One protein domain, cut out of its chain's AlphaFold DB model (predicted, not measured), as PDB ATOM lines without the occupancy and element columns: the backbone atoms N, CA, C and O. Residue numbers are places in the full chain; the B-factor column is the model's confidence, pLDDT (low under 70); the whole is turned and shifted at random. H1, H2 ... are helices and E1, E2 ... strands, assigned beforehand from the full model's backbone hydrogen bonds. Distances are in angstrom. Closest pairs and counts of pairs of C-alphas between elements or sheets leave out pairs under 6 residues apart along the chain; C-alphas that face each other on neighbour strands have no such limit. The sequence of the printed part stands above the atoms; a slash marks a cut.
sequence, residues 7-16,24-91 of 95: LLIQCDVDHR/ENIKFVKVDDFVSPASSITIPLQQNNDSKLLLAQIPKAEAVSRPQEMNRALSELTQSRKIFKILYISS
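This is residues 7 to 16 and 24 to 91 of the 95 residues of an uncharacterized protein of Oikopleura dioica (UniProt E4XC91). One strongly twisted sheet of five strands forms a wall, and the long helix H2 covers one face of it, running along the strands; the short helix H1 sits at the end of E4 and only grazes the sheet. These are two layers, H2 on one face of the sheet E2 E3 E4 E1 E5. The printed part has 78 residues, with E1, E2, E3, E4, H1, H2 and E5 in that order along the chain. The sheet is mixed, with E2-E3-E4 antiparallel and E4-E1-E5 parallel, and the class is mixed, helices and strands. The whole is compact, with a radius of gyration of the C-alphas of 12.0 A and spans of 34 by 27 by 19 A.

E1, residues 7 to 13, begins at C-alpha 7 at (-40.869, 102.961, 64.556) and is 17.9 A long. E2, residues 28 to 35, is 19.8 A long and bends by 57 degrees at residue 31. E3, residues 42 to 48, is 19.9 A long, and E4, residues 53 to 59, 18.9 A. H1 is residues 60 to 65. H2, residues 67 to 81, begins at C-alpha 67 at (-22.442, 107.522, 55.644) and is 20.9 A long. E5, residues 86 to 89, ends at C-alpha 89 at (-31.288, 95.302, 63.996).

E2, E3 and E4 form a meander, each strand the antiparallel neighbour of the one before, and E2 and E3, like E3 and E4, make a hairpin. N 34 and O 43 are 2.8 A apart, and N 55 and O 46 are 2.7 A apart, both within hydrogen-bond range. E4 and E1 are parallel at 31 degrees, with N 54 and O 7 at 2.9 A. E1 and E5 are parallel at 32 degrees, with N 87 and O 8 at 2.8 A. E2 and E5 are the edge strands. E4, H1, H2 and E5 make a split strand-helix-strand unit, two strands running the same way with E1 between them in the sheet, and its crossover is right-handed. H2 is on the sheet at a height of 8.2 A and lies over E4, only just without E3, on which 2 of its C-alphas fall; on the local plane it stands at 21 degrees to E4. The closest C-alphas of E2 and H2, those of Phe 34 and Leu 77, are 7.1 A apart. H1 and H2 are close but not clearly touching, with the C-alphas of Ala 63 and Met 70 at 5.9 A, opposite ways at a steep tilt of 55 degrees. In H1 and H2 every O i to N i+4 pair is within hydrogen-bond range.

The two C-alphas farthest apart, those of Glu 24 and Ala 38, are 36.2 A apart. Residues 17 to 23 are not printed, and C-alphas 16 and 24 are 18.1 A apart across this cut, in the link from E1 to E2. Of the links printed whole, E2 to E3 is short and the others are tight. The mean pLDDT of the printed part is 71.8; 27 residues are under 70, among them 7 to 16 and 82 to 91.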
ATOM      1  N   LEU A   7     -42.224 103.385  64.195       52.44
ATOM      2  CA  LEU A   7     -40.869 102.961  64.556       52.44
ATOM      3  C   LEU A   7     -40.060 102.731  63.277       52.44
ATOM      4  O   LEU A   7     -40.507 101.924  62.468       52.44
ATOM      5  N   LEU A   8     -38.892 103.368  63.141       57.06
ATOM      6  CA  LEU A   8     -37.941 103.093  62.063       57.06
ATOM      7  C   LEU A   8     -37.056 101.923  62.463       57.06
ATOM      8  O   LEU A   8     -36.330 102.006  63.452       57.06
ATOM      9  N   ILE A   9     -37.095 100.846  61.698       58.97
ATOM     10  CA  ILE A   9     -36.162  99.741  61.887       58.97
ATOM     11  C   ILE A   9     -35.117  99.856  60.782       58.97
ATOM     12  O   ILE A   9     -35.469  99.838  59.607       58.97
ATOM     13  N   GLN A  10     -33.853 100.027  61.164       52.53
ATOM     14  CA  GLN A  10     -32.713  99.979  60.256       52.53
ATOM     15  C   GLN A  10     -32.162  98.553  60.283       52.53
ATOM     16  O   GLN A  10     -31.588  98.125  61.289       52.53
ATOM     17  N   CYS A  11     -32.356  97.816  59.191       51.47
ATOM     18  CA  CYS A  11     -31.755  96.499  59.000       51.47
ATOM     19  C   CYS A  11     -30.536  96.611  58.091       51.47
ATOM     20  O   CYS A  11     -30.626  97.141  56.984       51.47
ATOM     21  N   ASP A  12     -29.407  96.096  58.568       42.47
ATOM     22  CA  ASP A  12     -28.211  95.879  57.758       42.47
ATOM     23  C   ASP A  12     -28.484  94.659  56.865       42.47
ATOM     24  O   ASP A  12     -28.427  93.515  57.323       42.47
ATOM     25  N   VAL A  13     -28.891  94.883  55.615       50.03
ATOM     26  CA  VAL A  13     -29.167  93.792  54.670       50.03
ATOM     27  C   VAL A  13     -27.929  93.548  53.816       50.03
ATOM     28  O   VAL A  13     -27.664  94.273  52.859       50.03
ATOM     29  N   ASP A  14     -27.171  92.497  54.145       44.53
ATOM     30  CA  ASP A  14     -26.187  91.924  53.217       44.53
ATOM     31  C   ASP A  14     -26.879  91.221  52.034       44.53
ATOM     32  O   ASP A  14     -26.256  91.037  50.990       44.53
ATOM     33  N   HIS A  15     -28.165  90.856  52.145       36.69
ATOM     34  CA  HIS A  15     -28.933  90.149  51.116       36.69
ATOM     35  C   HIS A  15     -30.364  90.690  50.987       36.69
ATOM     36  O   HIS A  15     -31.043  90.861  51.985       36.69
ATOM     37  N   ARG A  16     -30.755  90.933  49.729       44.03
ATOM     38  CA  ARG A  16     -32.078  91.154  49.099       44.03
ATOM     39  C   ARG A  16     -33.328  91.472  49.963       44.03
ATOM     40  O   ARG A  16     -33.571  90.852  50.988       44.03
ATOM     41  N   GLU A  24     -41.700  85.896  63.592       52.69
ATOM     42  CA  GLU A  24     -42.511  85.129  62.620       52.69
ATOM     43  C   GLU A  24     -43.948  85.670  62.473       52.69
ATOM     44  O   GLU A  24     -44.664  85.372  61.515       52.69
ATOM     45  N   ASN A  25     -44.365  86.510  63.421       59.12
ATOM     46  CA  ASN A  25     -45.704  87.073  63.504       59.12
ATOM     47  C   ASN A  25     -45.814  88.506  62.957       59.12
ATOM     48  O   ASN A  25     -46.933  89.001  62.799       59.12
ATOM     49  N   ILE A  26     -44.702  89.191  62.654       66.81
ATOM     50  CA  ILE A  26     -44.731  90.575  62.157       66.81
ATOM     51  C   ILE A  26     -44.455  90.588  60.656       66.81
ATOM     52  O   ILE A  26     -43.318  90.534  60.197       66.81
ATOM     53  N   LYS A  27     -45.531  90.703  59.874       70.75
ATOM     54  CA  LYS A  27     -45.450  90.833  58.416       70.75
ATOM     55  C   LYS A  27     -45.326  92.295  58.010       70.75
ATOM     56  O   LYS A  27     -46.125  93.122  58.452       70.75
ATOM     57  N   PHE A  28     -44.370  92.578  57.131       75.69
ATOM     58  CA  PHE A  28     -44.193  93.872  56.482       75.69
ATOM     59  C   PHE A  28     -44.602  93.783  55.011       75.69
ATOM     60  O   PHE A  28     -44.364  92.777  54.348       75.69
ATOM     61  N   VAL A  29     -45.228  94.839  54.502       78.50
ATOM     62  CA  VAL A  29     -45.582  95.010  53.093       78.50
ATOM     63  C   VAL A  29     -44.896  96.256  52.551       78.50
ATOM     64  O   VAL A  29     -44.797  97.269  53.248       78.50
ATOM     65  N   LYS A  30     -44.402  96.195  51.312       81.88
ATOM     66  CA  LYS A  30     -43.813  97.364  50.648       81.88
ATOM     67  C   LYS A  30     -44.874  98.457  50.502       81.88
ATOM     68  O   LYS A  30     -45.987  98.164  50.069       81.88
ATOM     69  N   VAL A  31     -44.523  99.693  50.857       81.44
ATOM     70  CA  VAL A  31     -45.436 100.842  50.769       81.44
ATOM     71  C   VAL A  31     -44.953 101.878  49.765       81.44
ATOM     72  O   VAL A  31     -45.561 102.008  48.715       81.44
ATOM     73  N   ASP A  32     -43.849 102.559  50.048       83.19
ATOM     74  CA  ASP A  32     -43.301 103.631  49.218       83.19
ATOM     75  C   ASP A  32     -41.793 103.733  49.442       83.19
ATOM     76  O   ASP A  32     -41.272 103.286  50.464       83.19
ATOM     77  N   ASP A  33     -41.100 104.387  48.520       86.69
ATOM     78  CA  ASP A  33     -39.698 104.742  48.698       86.69
ATOM     79  C   ASP A  33     -39.600 106.201  49.182       86.69
ATOM     80  O   ASP A  33     -40.303 107.091  48.699       86.69
ATOM     81  N   PHE A  34     -38.727 106.472  50.154       85.44
ATOM     82  CA  PHE A  34     -38.380 107.835  50.552       85.44
ATOM     83  C   PHE A  34     -37.159 108.310  49.775       85.44
ATOM     84  O   PHE A  34     -36.093 107.710  49.867       85.44
ATOM     85  N   VAL A  35     -37.292 109.425  49.062       88.75
ATOM     86  CA  VAL A  35     -36.177 110.062  48.357       88.75
ATOM     87  C   VAL A  35     -35.731 111.277  49.160       88.75
ATOM     88  O   VAL A  35     -36.509 112.211  49.353       88.75
ATOM     89  N   SER A  36     -34.482 111.276  49.625       85.81
ATOM     90  CA  SER A  36     -33.912 112.432  50.314       85.81
ATOM     91  C   SER A  36     -33.788 113.605  49.339       85.81
ATOM     92  O   SER A  36     -33.044 113.501  48.355       85.81
ATOM     93  N   PRO A  37     -34.443 114.746  49.619       83.69
ATOM     94  CA  PRO A  37     -34.363 115.926  48.764       83.69
ATOM     95  C   PRO A  37     -32.946 116.500  48.668       83.69
ATOM     96  O   PRO A  37     -32.641 117.200  47.707       83.69
ATOM     97  N   ALA A  38     -32.080 116.224  49.646       85.81
ATOM     98  CA  ALA A  38     -30.756 116.825  49.707       85.81
ATOM     99  C   ALA A  38     -29.593 115.894  49.346       85.81
ATOM    100  O   ALA A  38     -28.499 116.391  49.091       85.81
ATOM    101  N   SER A  39     -29.792 114.574  49.354       80.12
ATOM    102  CA  SER A  39     -28.715 113.603  49.090       80.12
ATOM    103  C   SER A  39     -28.985 112.671  47.906       80.12
ATOM    104  O   SER A  39     -28.113 111.891  47.526       80.12
ATOM    105  N   SER A  40     -30.176 112.750  47.294       83.69
ATOM    106  CA  SER A  40     -30.640 111.814  46.251       83.69
ATOM    107  C   SER A  40     -30.602 110.336  46.678       83.69
ATOM    108  O   SER A  40     -30.721 109.442  45.843       83.69
ATOM    109  N   ILE A  41     -30.449 110.065  47.978       84.81
ATOM    110  CA  ILE A  41     -30.524 108.725  48.554       84.81
ATOM    111  C   ILE A  41     -31.984 108.283  48.549       84.81
ATOM    112  O   ILE A  41     -32.863 109.015  49.007       84.81
ATOM    113  N   THR A  42     -32.225 107.071  48.054       85.56
ATOM    114  CA  THR A  42     -33.539 106.425  48.096       85.56
ATOM    115  C   THR A  42     -33.545 105.368  49.195       85.56
ATOM    116  O   THR A  42     -32.683 104.492  49.223       85.56
ATOM    117  N   ILE A  43     -34.515 105.462  50.099       82.69
ATOM    118  CA  ILE A  43     -34.724 104.555  51.226       82.69
ATOM    119  C   ILE A  43     -36.044 103.811  50.993       82.69
ATOM    120  O   ILE A  43     -37.107 104.406  51.176       82.69
ATOM    121  N   PRO A  44     -36.007 102.526  50.605       82.19
ATOM    122  CA  PRO A  44     -37.206 101.706  50.510       82.19
ATOM    123  C   PRO A  44     -37.881 101.550  51.872       82.19
ATOM    124  O   PRO A  44     -37.213 101.258  52.873       82.19
ATOM    125  N   LEU A  45     -39.204 101.716  51.907       81.69
ATOM    126  CA  LEU A  45     -39.994 101.566  53.124       81.69
ATOM    127  C   LEU A  45     -40.956 100.382  53.025       81.69
ATOM    128  O   LEU A  45     -41.640 100.167  52.019       81.69
ATOM    129  N   GLN A  46     -41.061  99.649  54.127       79.00
ATOM    130  CA  GLN A  46     -42.088  98.638  54.334       79.00
ATOM    131  C   GLN A  46     -42.859  98.944  55.613       79.00
ATOM    132  O   GLN A  46     -42.309  99.480  56.572       79.00
ATOM    133  N   GLN A  47     -44.137  98.602  55.651       78.12
ATOM    134  CA  GLN A  47     -45.009  98.874  56.785       78.12
ATOM    135  C   GLN A  47     -45.696  97.593  57.232       78.12
ATOM    136  O   GLN A  47     -46.009  96.738  56.408       78.12
ATOM    137  N   ASN A  48     -45.930  97.434  58.532       79.25
ATOM    138  CA  ASN A  48     -46.708  96.297  59.008       79.25
ATOM    139  C   ASN A  48     -48.218  96.510  58.797       79.25
ATOM    140  O   ASN A  48     -48.685  97.645  58.691       79.25
ATOM    141  N   ASN A  49     -48.994  95.424  58.809       71.06
ATOM    142  CA  ASN A  49     -50.448  95.475  58.581       71.06
ATOM    143  C   ASN A  49     -51.191  96.407  59.555       71.06
ATOM    144  O   ASN A  49     -52.098  97.129  59.147       71.06
ATOM    145  N   ASP A  50     -50.764  96.464  60.819       69.44
ATOM    146  CA  ASP A  50     -51.378  97.349  61.821       69.44
ATOM    147  C   ASP A  50     -50.908  98.810  61.709       69.44
ATOM    148  O   ASP A  50     -51.313  99.658  62.504       69.44
ATOM    149  N   SER A  51     -50.051  99.121  60.729       63.97
ATOM    150  CA  SER A  51     -49.565 100.461  60.392       63.97
ATOM    151  C   SER A  51     -48.774 101.191  61.487       63.97
ATOM    152  O   SER A  51     -48.571 102.400  61.389       63.97
ATOM    153  N   LYS A  52     -48.298 100.477  62.511       70.12
ATOM    154  CA  LYS A  52     -47.549 101.037  63.652       70.12
ATOM    155  C   LYS A  52     -46.027 100.961  63.480       70.12
ATOM    156  O   LYS A  52     -45.296 101.633  64.204       70.12
ATOM    157  N   LEU A  53     -45.540 100.145  62.547       73.94
ATOM    158  CA  LEU A  53     -44.114  99.899  62.317       73.94
ATOM    159  C   LEU A  53     -43.745 100.241  60.873       73.94
ATOM    160  O   LEU A  53     -44.464  99.845  59.959       73.94
ATOM    161  N   LEU A  54     -42.629 100.951  60.684       76.56
ATOM    162  CA  LEU A  54     -42.077 101.322  59.382       76.56
ATOM    163  C   LEU A  54     -40.635 100.826  59.307       76.56
ATOM    164  O   LEU A  54     -39.721 101.366  59.919       76.56
ATOM    165  N   LEU A  55     -40.413  99.783  58.537       77.06
ATOM    166  CA  LEU A  55     -39.079  99.294  58.247       77.06
ATOM    167  C   LEU A  55     -38.467 100.167  57.147       77.06
ATOM    168  O   LEU A  55     -39.046 100.276  56.068       77.06
ATOM    169  N   ALA A  56     -37.306 100.769  57.408       77.94
ATOM    170  CA  ALA A  56     -36.491 101.375  56.361       77.94
ATOM    171  C   ALA A  56     -35.340 100.444  56.024       77.94
ATOM    172  O   ALA A  56     -34.491 100.128  56.860       77.94
ATOM    173  N   GLN A  57     -35.302 100.018  54.773       73.00
ATOM    174  CA  GLN A  57     -34.253  99.136  54.300       73.00
ATOM    175  C   GLN A  57     -33.065  99.988  53.881       73.00
ATOM    176  O   GLN A  57     -33.082 100.618  52.829       73.00
ATOM    177  N   ILE A  58     -32.043 100.042  54.729       75.50
ATOM    178  CA  ILE A  58     -30.843 100.828  54.458       75.50
ATOM    179  C   ILE A  58     -29.865  99.963  53.663       75.50
ATOM    180  O   ILE A  58     -29.386  98.956  54.188       75.50
ATOM    181  N   PRO A  59     -29.542 100.321  52.405       70.94
ATOM    182  CA  PRO A  59     -28.565  99.567  51.640       70.94
ATOM    183  C   PRO A  59     -27.191  99.705  52.299       70.94
ATOM    184  O   PRO A  59     -26.658 100.810  52.412       70.94
ATOM    185  N   LYS A  60     -26.588  98.583  52.699       68.62
ATOM    186  CA  LYS A  60     -25.266  98.563  53.346       68.62
ATOM    187  C   LYS A  60     -24.195  99.270  52.513       68.62
ATOM    188  O   LYS A  60     -23.372 100.003  53.050       68.62
ATOM    189  N   ALA A  61     -24.235  99.103  51.189       69.75
ATOM    190  CA  ALA A  61     -23.309  99.768  50.275       69.75
ATOM    191  C   ALA A  61     -23.384 101.304  50.372       69.75
ATOM    192  O   ALA A  61     -22.346 101.957  50.432       69.75
ATOM    193  N   GLU A  62     -24.586 101.879  50.446       71.12
ATOM    194  CA  GLU A  62     -24.796 103.327  50.603       71.12
ATOM    195  C   GLU A  62     -24.414 103.794  52.013       71.12
ATOM    196  O   GLU A  62     -23.743 104.812  52.172       71.12
ATOM    197  N   ALA A  63     -24.762 103.016  53.045       73.88
ATOM    198  CA  ALA A  63     -24.379 103.317  54.424       73.88
ATOM    199  C   ALA A  63     -22.853 103.343  54.627       73.88
ATOM    200  O   ALA A  63     -22.354 104.161  55.396       73.88
ATOM    201  N   VAL A  64     -22.109 102.478  53.930       76.44
ATOM    202  CA  VAL A  64     -20.641 102.410  54.008       76.44
ATOM    203  C   VAL A  64     -19.970 103.450  53.109       76.44
ATOM    204  O   VAL A  64     -19.010 104.088  53.532       76.44
ATOM    205  N   SER A  65     -20.447 103.626  51.874       81.38
ATOM    206  CA  SER A  65     -19.813 104.528  50.901       81.38
ATOM    207  C   SER A  65     -20.127 106.003  51.152       81.38
ATOM    208  O   SER A  65     -19.272 106.855  50.912       81.38
ATOM    209  N   ARG A  66     -21.332 106.319  51.640       83.88
ATOM    210  CA  ARG A  66     -21.828 107.692  51.827       83.88
ATOM    211  C   ARG A  66     -22.530 107.852  53.187       83.88
ATOM    212  O   ARG A  66     -23.686 108.280  53.256       83.88
ATOM    213  N   PRO A  67     -21.836 107.571  54.308       82.38
ATOM    214  CA  PRO A  67     -22.442 107.522  55.644       82.38
ATOM    215  C   PRO A  67     -23.078 108.849  56.079       82.38
ATOM    216  O   PRO A  67     -24.142 108.864  56.693       82.38
ATOM    217  N   GLN A  68     -22.450 109.984  55.756       86.44
ATOM    218  CA  GLN A  68     -22.969 111.311  56.119       86.44
ATOM    219  C   GLN A  68     -24.281 111.631  55.398       86.44
ATOM    220  O   GLN A  68     -25.202 112.202  55.981       86.44
ATOM    221  N   GLU A  69     -24.375 111.232  54.135       87.88
ATOM    222  CA  GLU A  69     -25.540 111.463  53.292       87.88
ATOM    223  C   GLU A  69     -26.697 110.557  53.694       87.88
ATOM    224  O   GLU A  69     -27.828 111.021  53.816       87.88
ATOM    225  N   MET A  70     -26.395 109.300  54.029       82.69
ATOM    226  CA  MET A  70     -27.364 108.381  54.614       82.69
ATOM    227  C   MET A  70     -27.912 108.906  55.949       82.69
ATOM    228  O   MET A  70     -29.124 108.938  56.151       82.69
ATOM    229  N   ASN A  71     -27.049 109.400  56.846       83.31
ATOM    230  CA  ASN A  71     -27.480 109.992  58.119       83.31
ATOM    231  C   ASN A  71     -28.386 111.212  57.921       83.31
ATOM    232  O   ASN A  71     -29.358 111.407  58.659       83.31
ATOM    233  N   ARG A  72     -28.092 112.028  56.906       86.06
ATOM    234  CA  ARG A  72     -28.944 113.151  56.527       86.06
ATOM    235  C   ARG A  72     -30.292 112.670  55.991       86.06
ATOM    236  O   ARG A  72     -31.318 113.145  56.466       86.06
ATOM    237  N   ALA A  73     -30.303 111.700  55.078       86.31
ATOM    238  CA  ALA A  73     -31.525 111.115  54.532       86.31
ATOM    239  C   ALA A  73     -32.419 110.513  55.631       86.31
ATOM    240  O   ALA A  73     -33.623 110.750  55.656       86.31
ATOM    241  N   LEU A  74     -31.825 109.808  56.596       81.06
ATOM    242  CA  LEU A  74     -32.513 109.282  57.777       81.06
ATOM    243  C   LEU A  74     -33.095 110.399  58.658       81.06
ATOM    244  O   LEU A  74     -34.235 110.311  59.116       81.06
ATOM    245  N   SER A  75     -32.341 111.477  58.867       83.44
ATOM    246  CA  SER A  75     -32.816 112.648  59.618       83.44
ATOM    247  C   SER A  75     -34.001 113.328  58.921       83.44
ATOM    248  O   SER A  75     -34.985 113.684  59.564       83.44
ATOM    249  N   GLU A  76     -33.964 113.455  57.598       85.81
ATOM    250  CA  GLU A  76     -35.062 114.028  56.811       85.81
ATOM    251  C   GLU A  76     -36.303 113.118  56.825       85.81
ATOM    252  O   GLU A  76     -37.426 113.594  57.012       85.81
ATOM    253  N   LEU A  77     -36.107 111.801  56.719       82.12
ATOM    254  CA  LEU A  77     -37.174 110.807  56.832       82.12
ATOM    255  C   LEU A  77     -37.862 110.875  58.202       82.12
ATOM    256  O   LEU A  77     -39.093 110.902  58.280       82.12
ATOM    257  N   THR A  78     -37.078 110.937  59.283       78.44
ATOM    258  CA  THR A  78     -37.624 111.001  60.649       78.44
ATOM    259  C   THR A  78     -38.458 112.256  60.886       78.44
ATOM    260  O   THR A  78     -39.543 112.163  61.467       78.44
ATOM    261  N   GLN A  79     -38.012 113.404  60.369       78.56
ATOM    262  CA  GLN A  79     -38.757 114.662  60.428       78.56
ATOM    263  C   GLN A  79     -40.041 114.611  59.590       78.56
ATOM    264  O   GLN A  79     -41.105 115.002  60.073       78.56
ATOM    265  N   SER A  80     -39.970 114.088  58.362       79.06
ATOM    266  CA  SER A  80     -41.112 114.003  57.443       79.06
ATOM    267  C   SER A  80     -42.235 113.109  57.981       79.06
ATOM    268  O   SER A  80     -43.415 113.457  57.902       79.06
ATOM    269  N   ARG A  81     -41.878 111.959  58.562       73.19
ATOM    270  CA  ARG A  81     -42.837 110.922  58.974       73.19
ATOM    271  C   ARG A  81     -43.142 110.913  60.477       73.19
ATOM    272  O   ARG A  81     -43.868 110.032  60.922       73.19
ATOM    273  N   LYS A  82     -42.648 111.893  61.252       65.88
ATOM    274  CA  LYS A  82     -42.815 111.972  62.721       65.88
ATOM    275  C   LYS A  82     -42.382 110.676  63.421       65.88
ATOM    276  O   LYS A  82     -43.107 110.114  64.235       65.88
ATOM    277  N   ILE A  83     -41.203 110.180  63.073       66.31
ATOM    278  CA  ILE A  83     -40.636 108.948  63.635       66.31
ATOM    279  C   ILE A  83     -39.972 109.288  64.973       66.31
ATOM    280  O   ILE A  83     -39.102 110.152  65.020       66.31
ATOM    281  N   PHE A  84     -40.356 108.611  66.060       54.34
ATOM    282  CA  PHE A  84     -39.841 108.917  67.410       54.34
ATOM    283  C   PHE A  84     -38.676 108.033  67.868       54.34
ATOM    284  O   PHE A  84     -38.040 108.337  68.876       54.34
ATOM    285  N   LYS A  85     -38.418 106.913  67.183       57.19
ATOM    286  CA  LYS A  85     -37.389 105.951  67.586       57.19
ATOM    287  C   LYS A  85     -36.842 105.195  66.378       57.19
ATOM    288  O   LYS A  85     -37.612 104.761  65.522       57.19
ATOM    289  N   ILE A  86     -35.520 105.036  66.348       61.06
ATOM    290  CA  ILE A  86     -34.799 104.195  65.390       61.06
ATOM    291  C   ILE A  86     -34.282 102.975  66.157       61.06
ATOM    292  O   ILE A  86     -33.587 103.127  67.162       61.06
ATOM    293  N   LEU A  87     -34.658 101.775  65.722       58.47
ATOM    294  CA  LEU A  87     -34.118 100.515  66.221       58.47
ATOM    295  C   LEU A  87     -33.166  99.940  65.171       58.47
ATOM    296  O   LEU A  87     -33.545  99.735  64.021       58.47
ATOM    297  N   TYR A  88     -31.930  99.682  65.582       58.34
ATOM    298  CA  TYR A  88     -30.928  99.020  64.755       58.34
ATOM    299  C   TYR A  88     -31.037  97.521  64.987       58.34
ATOM    300  O   TYR A  88     -30.864  97.060  66.116       58.34
ATOM    301  N   ILE A  89     -31.321  96.761  63.934       54.81
ATOM    302  CA  ILE A  89     -31.288  95.302  63.996       54.81
ATOM    303  C   ILE A  89     -30.118  94.853  63.143       54.81
ATOM    304  O   ILE A  89     -30.184  94.863  61.913       54.81
ATOM    305  N   SER A  90     -29.027  94.475  63.810       45.81
ATOM    306  CA  SER A  90     -27.963  93.740  63.145       45.81
ATOM    307  C   SER A  90     -28.409  92.288  63.019       45.81
ATOM    308  O   SER A  90     -28.736  91.617  64.002       45.81
ATOM    309  N   SER A  91     -28.435  91.791  61.785       45.41
ATOM    310  CA  SER A  91     -28.458  90.358  61.528       45.41
ATOM    311  C   SER A  91     -27.143  89.780  62.058       45.41
ATOM    312  O   SER A  91     -26.149  89.686  61.339       45.41
TER     313      SER A  91